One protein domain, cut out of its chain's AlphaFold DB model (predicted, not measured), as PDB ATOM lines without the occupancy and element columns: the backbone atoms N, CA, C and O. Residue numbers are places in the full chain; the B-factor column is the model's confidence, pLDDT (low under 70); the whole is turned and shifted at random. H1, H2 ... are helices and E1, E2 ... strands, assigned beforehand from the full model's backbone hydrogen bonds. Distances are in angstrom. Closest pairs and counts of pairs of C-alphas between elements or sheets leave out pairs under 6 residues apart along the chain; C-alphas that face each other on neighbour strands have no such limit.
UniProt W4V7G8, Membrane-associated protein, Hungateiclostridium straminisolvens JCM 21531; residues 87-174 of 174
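What this domain is: This is residues 87 to 174 of the 174 residues of the protein "Membrane-associated protein" of Hungateiclostridium straminisolvens JCM 21531 (UniProt W4V7G8). This is an open model in two lobes: one holds a three-stranded sheet, E3 to E5, with a separate hairpin, E1 and E2, off one of its faces; the other holds H1 and a second small hairpin, E6 and E7. The hollow between the lobes is spanned by the link from E5 to H1, and residues 147 to 160 stick out. The printed part has 88 residues with one named helix and seven named strands, ordered E1 E2 E3 E4 E5 H1 E6 E7; the sheets are antiparallel, the class mixed. It is only just loose, close to compact, with a radius of gyration of the C-alphas of 14.9 A and spans of 32 by 31 by 31 A.

How they stand to each other: Start with the hairpin of E1, residues 87 to 90, and E2, residues 97 to 101, where N 89 and O 98 are 2.8 A apart. Next, E3, residues 105 to 109, E4, residues 116 to 123, and E5, residues 130 to 136, form a meander, each strand the antiparallel neighbour of the one before. Look at N 107 and O 121, 2.8 A apart, and at N 133 and O 120, 2.8 A apart. E2 and E3 are apart. H1, residues 142 to 151, is not on this sheet; every O i to N i+4 pair in it is within hydrogen-bond range. In the hairpin of E6, residues 164 to 167, and E7, residues 170 to 173, directions differ by 139 degrees, and N 172 and O 165 are 2.8 A apart. H1 and E7 are near each other; E5 and E7 are apart.

Where its parts are: Find C-alpha 87 at (185.594, 144.805, 222.774), where E1 begins. E4 runs 19.9 A, E5 19.8 A and H1 14.2 A from C-alpha 142 at (188.362, 148.813, 249.786). E7 ends at C-alpha 173, (194.961, 146.625, 244.784).

The domain as a whole: The C-alphas farthest apart, of Glu 93 and Lys 158, are 39.1 A apart. The printed part has no cut and ends at residue 174, the chain's last. The link from H1 to E6, 12 residues, is long. Residue 94 is under 70 in pLDDT; the mean of the printed part is 87.2.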
ATOM      1  N   SER A  87     186.950 144.270 222.758       85.88
ATOM      2  CA  SER A  87     185.594 144.805 222.774       85.88
ATOM      3  C   SER A  87     185.391 145.681 224.008       85.88
ATOM      4  O   SER A  87     186.111 145.572 225.003       85.88
ATOM      5  N   THR A  88     184.428 146.601 223.942       88.56
ATOM      6  CA  THR A  88     184.070 147.469 225.074       88.56
ATOM      7  C   THR A  88     182.682 147.103 225.565       88.56
ATOM      8  O   THR A  88     181.708 147.256 224.830       88.56
ATOM      9  N   TYR A  89     182.599 146.657 226.814       87.75
ATOM     10  CA  TYR A  89     181.339 146.509 227.522       87.75
ATOM     11  C   TYR A  89     180.890 147.870 228.056       87.75
ATOM     12  O   TYR A  89     181.712 148.646 228.551       87.75
ATOM     13  N   LYS A  90     179.590 148.146 227.981       87.12
ATOM     14  CA  LYS A  90     178.944 149.303 228.607       87.12
ATOM     15  C   LYS A  90     177.690 148.806 229.306       87.12
ATOM     16  O   LYS A  90     176.878 148.156 228.654       87.12
ATOM     17  N   SER A  91     177.546 149.114 230.593       81.62
ATOM     18  CA  SER A  91     176.334 148.768 231.328       81.62
ATOM     19  C   SER A  91     175.123 149.478 230.723       81.62
ATOM     20  O   SER A  91     175.242 150.581 230.178       81.62
ATOM     21  N   ILE A  92     173.955 148.841 230.829       73.94
ATOM     22  CA  ILE A  92     172.687 149.347 230.279       73.94
ATOM     23  C   ILE A  92     172.361 150.742 230.837       73.94
ATOM     24  O   ILE A  92     171.891 151.616 230.112       73.94
ATOM     25  N   GLU A  93     172.690 150.981 232.104       71.12
ATOM     26  CA  GLU A  93     172.464 152.254 232.797       71.12
ATOM     27  C   GLU A  93     173.602 153.277 232.588       71.12
ATOM     28  O   GLU A  93     173.539 154.402 233.079       71.12
ATOM     29  N   GLY A  94     174.656 152.911 231.848       64.88
ATOM     30  CA  GLY A  94     175.724 153.811 231.399       64.88
ATOM     31  C   GLY A  94     176.753 154.231 232.454       64.88
ATOM     32  O   GLY A  94     177.699 154.943 232.115       64.88
ATOM     33  N   GLY A  95     176.611 153.797 233.709       77.44
ATOM     34  CA  GLY A  95     177.518 154.161 234.806       77.44
ATOM     35  C   GLY A  95     178.868 153.436 234.802       77.44
ATOM     36  O   GLY A  95     179.801 153.881 235.470       77.44
ATOM     37  N   PHE A  96     178.999 152.332 234.059       83.94
ATOM     38  CA  PHE A  96     180.184 151.478 234.095       83.94
ATOM     39  C   PHE A  96     180.537 150.923 232.711       83.94
ATOM     40  O   PHE A  96     179.675 150.504 231.938       83.94
ATOM     41  N   SER A  97     181.830 150.904 232.388       88.50
ATOM     42  CA  SER A  97     182.333 150.326 231.141       88.50
ATOM     43  C   SER A  97     183.746 149.797 231.320       88.50
ATOM     44  O   SER A  97     184.550 150.420 232.015       88.50
ATOM     45  N   PHE A  98     184.070 148.700 230.644       88.62
ATOM     46  CA  PHE A  98     185.416 148.139 230.633       88.62
ATOM     47  C   PHE A  98     185.727 147.487 229.287       88.62
ATOM     48  O   PHE A  98     184.832 147.140 228.514       88.62
ATOM     49  N   LYS A  99     187.020 147.346 228.994       89.19
ATOM     50  CA  LYS A  99     187.497 146.629 227.810       89.19
ATOM     51  C   LYS A  99     187.779 145.179 228.166       89.19
ATOM     52  O   LYS A  99     188.337 144.911 229.226       89.19
ATOM     53  N   TYR A 100     187.436 144.268 227.268       86.88
ATOM     54  CA  TYR A 100     187.665 142.835 227.430       86.88
ATOM     55  C   TYR A 100     188.082 142.206 226.091       86.88
ATOM     56  O   TYR A 100     187.746 142.755 225.036       86.88
ATOM     57  N   PRO A 101     188.831 141.090 226.090       86.75
ATOM     58  CA  PRO A 101     189.219 140.438 224.843       86.75
ATOM     59  C   PRO A 101     187.996 139.823 224.154       86.75
ATOM     60  O   PRO A 101     187.174 139.176 224.807       86.75
ATOM     61  N   SER A 102     187.869 140.001 222.837       85.19
ATOM     62  CA  SER A 102     186.657 139.590 222.106       85.19
ATOM     63  C   SER A 102     186.432 138.071 222.017       85.19
ATOM     64  O   SER A 102     185.319 137.665 221.679       85.19
ATOM     65  N   ALA A 103     187.416 137.215 222.335       84.62
ATOM     66  CA  ALA A 103     187.190 135.772 222.520       84.62
ATOM     67  C   ALA A 103     186.191 135.472 223.628       84.62
ATOM     68  O   ALA A 103     185.534 134.426 223.583       84.62
ATOM     69  N   PHE A 104     186.123 136.334 224.644       88.25
ATOM     70  CA  PHE A 104     185.327 136.067 225.824       88.25
ATOM     71  C   PHE A 104     183.854 136.339 225.554       88.25
ATOM     72  O   PHE A 104     183.458 137.383 225.031       88.25
ATOM     73  N   LEU A 105     183.035 135.374 225.950       89.81
ATOM     74  CA  LEU A 105     181.593 135.510 226.021       89.81
ATOM     75  C   LEU A 105     181.255 136.176 227.352       89.81
ATOM     76  O   LEU A 105     181.688 135.684 228.395       89.81
ATOM     77  N   LEU A 106     180.500 137.270 227.300       91.75
ATOM     78  CA  LEU A 106     179.988 137.952 228.484       91.75
ATOM     79  C   LEU A 106     178.608 137.414 228.866       91.75
ATOM     80  O   LEU A 106     177.812 137.074 227.991       91.75
ATOM     81  N   ASP A 107     178.346 137.375 230.166       90.06
ATOM     82  CA  ASP A 107     177.074 136.986 230.766       90.06
ATOM     83  C   ASP A 107     176.737 137.975 231.890       90.06
ATOM     84  O   ASP A 107     177.396 137.992 232.929       90.06
ATOM     85  N   GLU A 108     175.768 138.854 231.650       88.88
ATOM     86  CA  GLU A 108     175.296 139.814 232.651       88.88
ATOM     87  C   GLU A 108     174.227 139.150 233.520       88.88
ATOM     88  O   GLU A 108     173.289 138.541 233.006       88.88
ATOM     89  N   GLN A 109     174.387 139.246 234.839       87.88
ATOM     90  CA  GLN A 109     173.478 138.637 235.805       87.88
ATOM     91  C   GLN A 109     173.013 139.679 236.817       87.88
ATOM     92  O   GLN A 109     173.817 140.430 237.374       87.88
ATOM     93  N   GLU A 110     171.712 139.681 237.084       84.75
ATOM     94  CA  GLU A 110     171.111 140.469 238.154       84.75
ATOM     95  C   GLU A 110     171.125 139.657 239.452       84.75
ATOM     96  O   GLU A 110     170.805 138.465 239.464       84.75
ATOM     97  N   PHE A 111     171.519 140.300 240.551       84.19
ATOM     98  CA  PHE A 111     171.538 139.694 241.877       84.19
ATOM     99  C   PHE A 111     170.448 140.315 242.743       84.19
ATOM    100  O   PHE A 111     170.277 141.530 242.777       84.19
ATOM    101  N   GLU A 112     169.742 139.470 243.491       75.81
ATOM    102  CA  GLU A 112     168.769 139.904 244.492       75.81
ATOM    103  C   GLU A 112     169.514 140.543 245.676       75.81
ATOM    104  O   GLU A 112     170.091 139.857 246.521       75.81
ATOM    105  N   GLY A 113     169.555 141.874 245.711       80.31
ATOM    106  CA  GLY A 113     170.236 142.650 246.743       80.31
ATOM    107  C   GLY A 113     170.611 144.046 246.253       80.31
ATOM    108  O   GLY A 113     170.628 144.320 245.061       80.31
ATOM    109  N   THR A 114     170.913 144.957 247.178       83.19
ATOM    110  CA  THR A 114     171.302 146.341 246.837       83.19
ATOM    111  C   THR A 114     172.813 146.571 246.862       83.19
ATOM    112  O   THR A 114     173.271 147.689 246.631       83.19
ATOM    113  N   GLU A 115     173.587 145.539 247.208       88.19
ATOM    114  CA  GLU A 115     175.040 145.633 247.378       88.19
ATOM    115  C   GLU A 115     175.792 145.435 246.062       88.19
ATOM    116  O   GLU A 115     176.754 146.151 245.811       88.19
ATOM    117  N   ILE A 116     175.367 144.505 245.203       89.88
ATOM    118  CA  ILE A 116     175.992 144.264 243.898       89.88
ATOM    119  C   ILE A 116     175.169 145.003 242.849       89.88
ATOM    120  O   ILE A 116     174.045 144.614 242.556       89.88
ATOM    121  N   LEU A 117     175.736 146.072 242.292       88.69
ATOM    122  CA  LEU A 117     175.075 146.893 241.275       88.69
ATOM    123  C   LEU A 117     175.177 146.269 239.882       88.69
ATOM    124  O   LEU A 117     174.236 146.335 239.104       88.69
ATOM    125  N   TYR A 118     176.326 145.666 239.571       89.00
ATOM    126  CA  TYR A 118     176.557 144.979 238.302       89.00
ATOM    127  C   TYR A 118     177.359 143.708 238.550       89.00
ATOM    128  O   TYR A 118     178.344 143.736 239.295       89.00
ATOM    129  N   HIS A 119     176.987 142.621 237.880       91.81
ATOM    130  CA  HIS A 119     177.796 141.416 237.767       91.81
ATOM    131  C   HIS A 119     177.854 140.988 236.305       91.81
ATOM    132  O   HIS A 119     176.835 140.687 235.686       91.81
ATOM    133  N   VAL A 120     179.066 140.944 235.764       92.12
ATOM    134  CA  VAL A 120     179.326 140.517 234.392       92.12
ATOM    135  C   VAL A 120     180.324 139.374 234.439       92.12
ATOM    136  O   VAL A 120     181.523 139.585 234.633       92.12
ATOM    137  N   GLY A 121     179.824 138.155 234.280       92.56
ATOM    138  CA  GLY A 121     180.644 136.975 234.074       92.56
ATOM    139  C   GLY A 121     181.288 137.006 232.693       92.56
ATOM    140  O   GLY A 121     180.718 137.521 231.731       92.56
ATOM    141  N   PHE A 122     182.483 136.440 232.574       92.50
ATOM    142  CA  PHE A 122     183.130 136.214 231.291       92.50
ATOM    143  C   PHE A 122     183.778 134.836 231.242       92.50
ATOM    144  O   PHE A 122     184.344 134.356 232.225       92.50
ATOM    145  N   LYS A 123     183.711 134.191 230.079       91.88
ATOM    146  CA  LYS A 123     184.348 132.892 229.834       91.88
ATOM    147  C   LYS A 123     184.859 132.786 228.409       91.88
ATOM    148  O   LYS A 123     184.234 133.303 227.482       91.88
ATOM    149  N   ASP A 124     185.993 132.124 228.232       87.69
ATOM    150  CA  ASP A 124     186.476 131.760 226.906       87.69
ATOM    151  C   ASP A 124     185.616 130.634 226.302       87.69
ATOM    152  O   ASP A 124     184.828 129.959 226.974       87.69
ATOM    153  N   ARG A 125     185.747 130.427 224.990       82.62
ATOM    154  CA  ARG A 125     184.962 129.413 224.264       82.62
ATOM    155  C   ARG A 125     185.277 127.986 224.712       82.62
ATOM    156  O   ARG A 125     184.421 127.111 224.607       82.62
ATOM    157  N   SER A 126     186.496 127.748 225.193       83.12
ATOM    158  CA  SER A 126     186.963 126.466 225.730       83.12
ATOM    159  C   SER A 126     186.603 126.246 227.203       83.12
ATOM    160  O   SER A 126     186.850 125.155 227.718       83.12
ATOM    161  N   ASN A 127     186.010 127.242 227.867       78.81
ATOM    162  CA  ASN A 127     185.697 127.272 229.295       78.81
ATOM    163  C   ASN A 127     186.907 127.019 230.225       78.81
ATOM    164  O   ASN A 127     186.751 126.603 231.374       78.81
ATOM    165  N   THR A 128     188.118 127.241 229.718       85.44
ATOM    166  CA  THR A 128     189.387 127.096 230.442       85.44
ATOM    167  C   THR A 128     189.714 128.329 231.267       85.44
ATOM    168  O   THR A 128     190.247 128.206 232.368       85.44
ATOM    169  N   SER A 129     189.353 129.504 230.757       85.31
ATOM    170  CA  SER A 129     189.543 130.793 231.412       85.31
ATOM    171  C   SER A 129     188.178 131.412 231.657       85.31
ATOM    172  O   SER A 129     187.427 131.681 230.720       85.31
ATOM    173  N   HIS A 130     187.854 131.643 232.921       91.12
ATOM    174  CA  HIS A 130     186.616 132.287 233.326       91.12
ATOM    175  C   HIS A 130     186.883 133.250 234.476       91.12
ATOM    176  O   HIS A 130     187.857 133.112 235.217       91.12
ATOM    177  N   GLY A 131     186.008 134.230 234.614       91.06
ATOM    178  CA  GLY A 131     186.072 135.223 235.666       91.06
ATOM    179  C   GLY A 131     184.818 136.074 235.652       91.06
ATOM    180  O   GLY A 131     183.844 135.769 234.963       91.06
ATOM    181  N   PHE A 132     184.836 137.138 236.435       93.31
ATOM    182  CA  PHE A 132     183.741 138.087 236.473       93.31
ATOM    183  C   PHE A 132     184.257 139.474 236.827       93.31
ATOM    184  O   PHE A 132     185.336 139.642 237.397       93.31
ATOM    185  N   VAL A 133     183.451 140.467 236.488       91.94
ATOM    186  CA  VAL A 133     183.611 141.850 236.905       91.94
ATOM    187  C   VAL A 133     182.379 142.215 237.715       91.94
ATOM    188  O   VAL A 133     181.256 141.998 237.265       91.94
ATOM    189  N   GLN A 134     182.587 142.761 238.910       91.38
ATOM    190  CA  GLN A 134     181.503 143.221 239.769       91.38
ATOM    191  C   GLN A 134     181.702 144.667 240.199       91.38
ATOM    192  O   GLN A 134     182.827 145.111 240.434       91.38
ATOM    193  N   VAL A 135     180.586 145.369 240.359       90.06
ATOM    194  CA  VAL A 135     180.531 146.700 240.962       90.06
ATOM    195  C   VAL A 135     179.693 146.610 242.222       90.06
ATOM    196  O   VAL A 135     178.563 146.128 242.184       90.06
ATOM    197  N   TRP A 136     180.256 147.086 243.326       91.06
ATOM    198  CA  TRP A 136     179.650 146.990 244.644       91.06
ATOM    199  C   TRP A 136     179.332 148.377 245.209       91.06
ATOM    200  O   TRP A 136     180.104 149.319 245.035       91.06
ATOM    201  N   ASN A 137     178.214 148.483 245.920       90.81
ATOM    202  CA  ASN A 137     177.803 149.632 246.711       90.81
ATOM    203  C   ASN A 137     177.927 149.282 248.198       90.81
ATOM    204  O   ASN A 137     177.027 148.680 248.783       90.81
ATOM    205  N   LEU A 138     179.070 149.624 248.793       90.31
ATOM    206  CA  LEU A 138     179.416 149.250 250.164       90.31
ATOM    207  C   LEU A 138     179.512 150.484 251.069       90.31
ATOM    208  O   LEU A 138     179.977 151.534 250.626       90.31
ATOM    209  N   PRO A 139     179.139 150.368 252.357       92.00
ATOM    210  CA  PRO A 139     179.262 151.464 253.317       92.00
ATOM    211  C   PRO A 139     180.687 151.633 253.883       92.00
ATOM    212  O   PRO A 139     180.902 152.504 254.722       92.00
ATOM    213  N   TYR A 140     181.641 150.799 253.466       91.81
ATOM    214  CA  TYR A 140     183.030 150.768 253.937       91.81
ATOM    215  C   TYR A 140     184.022 150.788 252.766       91.81
ATOM    216  O   TYR A 140     183.637 150.617 251.609       91.81
ATOM    217  N   ASP A 141     185.303 151.023 253.063       91.75
ATOM    218  CA  ASP A 141     186.344 151.181 252.045       91.75
ATOM    219  C   ASP A 141     186.919 149.851 251.514       91.75
ATOM    220  O   ASP A 141     186.650 148.759 252.023       91.75
ATOM    221  N   LEU A 142     187.735 149.954 250.458       90.12
ATOM    222  CA  LEU A 142     188.362 148.813 249.786       90.12
ATOM    223  C   LEU A 142     189.270 147.992 250.717       90.12
ATOM    224  O   LEU A 142     189.306 146.769 250.609       90.12
ATOM    225  N   ASN A 143     190.003 148.632 251.631       90.62
ATOM    226  CA  ASN A 143     190.919 147.919 252.521       90.62
ATOM    227  C   ASN A 143     190.140 147.081 253.534       90.62
ATOM    228  O   ASN A 143     190.489 145.924 253.789       90.62
ATOM    229  N   GLU A 144     189.064 147.646 254.083       92.75
ATOM    230  CA  GLU A 144     188.169 146.927 254.981       92.75
ATOM    231  C   GLU A 144     187.486 145.759 254.258       92.75
ATOM    232  O   GLU A 144     187.458 144.642 254.788       92.75
ATOM    233  N   PHE A 145     187.015 145.984 253.025       91.50
ATOM    234  CA  PHE A 145     186.443 144.938 252.177       91.50
ATOM    235  C   PHE A 145     187.418 143.773 251.964       91.50
ATOM    236  O   PHE A 145     187.054 142.616 252.190       91.50
ATOM    237  N   LEU A 146     188.667 144.056 251.584       90.62
ATOM    238  CA  LEU A 146     189.680 143.024 251.342       90.62
ATOM    239  C   LEU A 146     190.071 142.290 252.627       90.62
ATOM    240  O   LEU A 146     190.212 141.067 252.622       90.62
ATOM    241  N   SER A 147     190.205 143.009 253.746       90.00
ATOM    242  CA  SER A 147     190.507 142.403 255.046       90.00
ATOM    243  C   SER A 147     189.405 141.435 255.481       90.00
ATOM    244  O   SER A 147     189.700 140.308 255.889       90.00
ATOM    245  N   LYS A 148     188.136 141.847 255.360       90.44
ATOM    246  CA  LYS A 148     186.982 140.985 255.644       90.44
ATOM    247  C   LYS A 148     186.962 139.781 254.709       90.44
ATOM    248  O   LYS A 148     186.943 138.657 255.206       90.44
ATOM    249  N   SER A 149     187.093 140.010 253.402       88.44
ATOM    250  CA  SER A 149     187.068 138.963 252.372       88.44
ATOM    251  C   SER A 149     188.110 137.872 252.618       88.44
ATOM    252  O   SER A 149     187.796 136.687 252.512       88.44
ATOM    253  N   LYS A 150     189.334 138.244 253.018       88.25
ATOM    254  CA  LYS A 150     190.374 137.277 253.401       88.25
ATOM    255  C   LYS A 150     190.023 136.506 254.662       88.25
ATOM    256  O   LYS A 150     190.206 135.297 254.693       88.25
ATOM    257  N   SER A 151     189.536 137.199 255.694       87.75
ATOM    258  CA  SER A 151     189.207 136.567 256.977       87.75
ATOM    259  C   SER A 151     188.070 135.548 256.863       87.75
ATOM    260  O   SER A 151     188.041 134.579 257.614       87.75
ATOM    261  N   THR A 152     187.164 135.750 255.905       88.75
ATOM    262  CA  THR A 152     186.044 134.850 255.606       88.75
ATOM    263  C   THR A 152     186.379 133.803 254.546       88.75
ATOM    264  O   THR A 152     185.559 132.931 254.276       88.75
ATOM    265  N   SER A 153     187.547 133.889 253.904       84.75
ATOM    266  CA  SER A 153     187.933 132.955 252.851       84.75
ATOM    267  C   SER A 153     188.438 131.648 253.455       84.75
ATOM    268  O   SER A 153     189.400 131.629 254.218       84.75
ATOM    269  N   GLU A 154     187.829 130.533 253.061       83.62
ATOM    270  CA  GLU A 154     188.295 129.189 253.430       83.62
ATOM    271  C   GLU A 154     189.438 128.688 252.523       83.62
ATOM    272  O   GLU A 154     189.966 127.590 252.715       83.62
ATOM    273  N   GLN A 155     189.837 129.472 251.512       81.31
ATOM    274  CA  GLN A 155     190.855 129.068 250.547       81.31
ATOM    275  C   GLN A 155     192.271 129.215 251.116       81.31
ATOM    276  O   GLN A 155     192.676 130.272 251.595       81.31
ATOM    277  N   GLN A 156     193.068 128.152 250.988       78.50
ATOM    278  CA  GLN A 156     194.506 128.198 251.247       78.50
ATOM    279  C   GLN A 156     195.260 128.542 249.963       78.50
ATOM    280  O   GLN A 156     195.456 127.695 249.086       78.50
ATOM    281  N   TYR A 157     195.705 129.788 249.853       80.56
ATOM    282  CA  TYR A 157     196.480 130.246 248.705       80.56
ATOM    283  C   TYR A 157     197.937 129.772 248.805       80.56
ATOM    284  O   TYR A 157     198.626 130.058 249.781       80.56
ATOM    285  N   LYS A 158     198.433 129.058 247.785       79.25
ATOM    286  CA  LYS A 158     199.850 128.633 247.722       79.25
ATOM    287  C   LYS A 158     200.788 129.773 247.329       79.25
ATOM    288  O   LYS A 158     201.921 129.825 247.794       79.25
ATOM    289  N   GLN A 159     200.326 130.639 246.431       81.69
ATOM    290  CA  GLN A 159     201.061 131.781 245.897       81.69
ATOM    291  C   GLN A 159     200.055 132.916 245.716       81.69
ATOM    292  O   GLN A 159     199.259 132.895 244.782       81.69
ATOM    293  N   PHE A 160     200.054 133.851 246.658       83.88
ATOM    294  CA  PHE A 160     199.208 135.036 246.642       83.88
ATOM    295  C   PHE A 160     200.081 136.237 246.966       83.88
ATOM    296  O   PHE A 160     200.861 136.206 247.920       83.88
ATOM    297  N   GLU A 161     199.977 137.265 246.143       86.62
ATOM    298  CA  GLU A 161     200.699 138.513 246.303       86.62
ATOM    299  C   GLU A 161     199.702 139.643 246.102       86.62
ATOM    300  O   GLU A 161     198.880 139.568 245.196       86.62
ATOM    301  N   GLU A 162     199.795 140.667 246.942       87.94
ATOM    302  CA  GLU A 162     199.021 141.890 246.784       87.94
ATOM    303  C   GLU A 162     199.946 143.064 246.568       87.94
ATOM    304  O   GLU A 162     200.939 143.246 247.284       87.94
ATOM    305  N   LYS A 163     199.590 143.894 245.596       92.44
ATOM    306  CA  LYS A 163     200.327 145.094 245.240       92.44
ATOM    307  C   LYS A 163     199.374 146.266 245.120       92.44
ATOM    308  O   LYS A 163     198.350 146.202 244.448       92.44
ATOM    309  N   ALA A 164     199.752 147.377 245.741       92.69
ATOM    310  CA  ALA A 164     199.081 148.642 245.505       92.69
ATOM    311  C   ALA A 164     199.305 149.073 244.050       92.69
ATOM    312  O   ALA A 164     200.436 149.085 243.557       92.69
ATOM    313  N   VAL A 165     198.224 149.450 243.379       93.88
ATOM    314  CA  VAL A 165     198.231 149.947 242.004       93.88
ATOM    315  C   VAL A 165     197.471 151.265 241.925       93.88
ATOM    316  O   VAL A 165     196.738 151.655 242.833       93.88
ATOM    317  N   THR A 166     197.656 151.998 240.836       92.56
ATOM    318  CA  THR A 166     196.878 153.206 240.553       92.56
ATOM    319  C   THR A 166     196.340 153.101 239.141       92.56
ATOM    320  O   THR A 166     197.110 152.992 238.190       92.56
ATOM    321  N   VAL A 167     195.017 153.130 239.005       84.50
ATOM    322  CA  VAL A 167     194.315 153.020 237.724       84.50
ATOM    323  C   VAL A 167     193.528 154.303 237.521       84.50
ATOM    324  O   VAL A 167     192.688 154.644 238.343       84.50
ATOM    325  N   ASN A 168     193.814 155.049 236.452       84.81
ATOM    326  CA  ASN A 168     193.170 156.342 236.174       84.81
ATOM    327  C   ASN A 168     193.212 157.314 237.370       84.81
ATOM    328  O   ASN A 168     192.223 157.971 237.681       84.81
ATOM    329  N   SER A 169     194.353 157.369 238.066       89.81
ATOM    330  CA  SER A 169     194.550 158.171 239.288       89.81
ATOM    331  C   SER A 169     193.709 157.744 240.499       89.81
ATOM    332  O   SER A 169     193.706 158.446 241.508       89.81
ATOM    333  N   ILE A 170     193.049 156.585 240.439       88.62
ATOM    334  CA  ILE A 170     192.319 155.979 241.553       88.62
ATOM    335  C   ILE A 170     193.195 154.871 242.161       88.62
ATOM    336  O   ILE A 170     193.706 154.026 241.416       88.62
ATOM    337  N   PRO A 171     193.415 154.861 243.488       90.88
ATOM    338  CA  PRO A 171     194.152 153.790 244.147       90.88
ATOM    339  C   PRO A 171     193.372 152.473 244.074       90.88
ATOM    340  O   PRO A 171     192.158 152.444 244.266       90.88
ATOM    341  N   GLY A 172     194.083 151.382 243.822       91.25
ATOM    342  CA  GLY A 172     193.540 150.030 243.778       91.25
ATOM    343  C   GLY A 172     194.546 149.014 244.305       91.25
ATOM    344  O   GLY A 172     195.673 149.362 244.666       91.25
ATOM    345  N   ILE A 173     194.133 147.752 244.349       91.38
ATOM    346  CA  ILE A 173     194.961 146.625 244.784       91.38
ATOM    347  C   ILE A 173     194.835 145.523 243.728       91.38
ATOM    348  O   ILE A 173     193.729 145.265 243.250       91.38
ATOM    349  N   LEU A 174     195.974 144.944 243.343       86.31
ATOM    350  CA  LEU A 174     196.111 143.804 242.431       86.31
ATOM    351  C   LEU A 174     196.679 142.608 243.191       86.31
ATOM    352  O   LEU A 174     197.669 142.837 243.925       86.31
TER     353      LEU A 174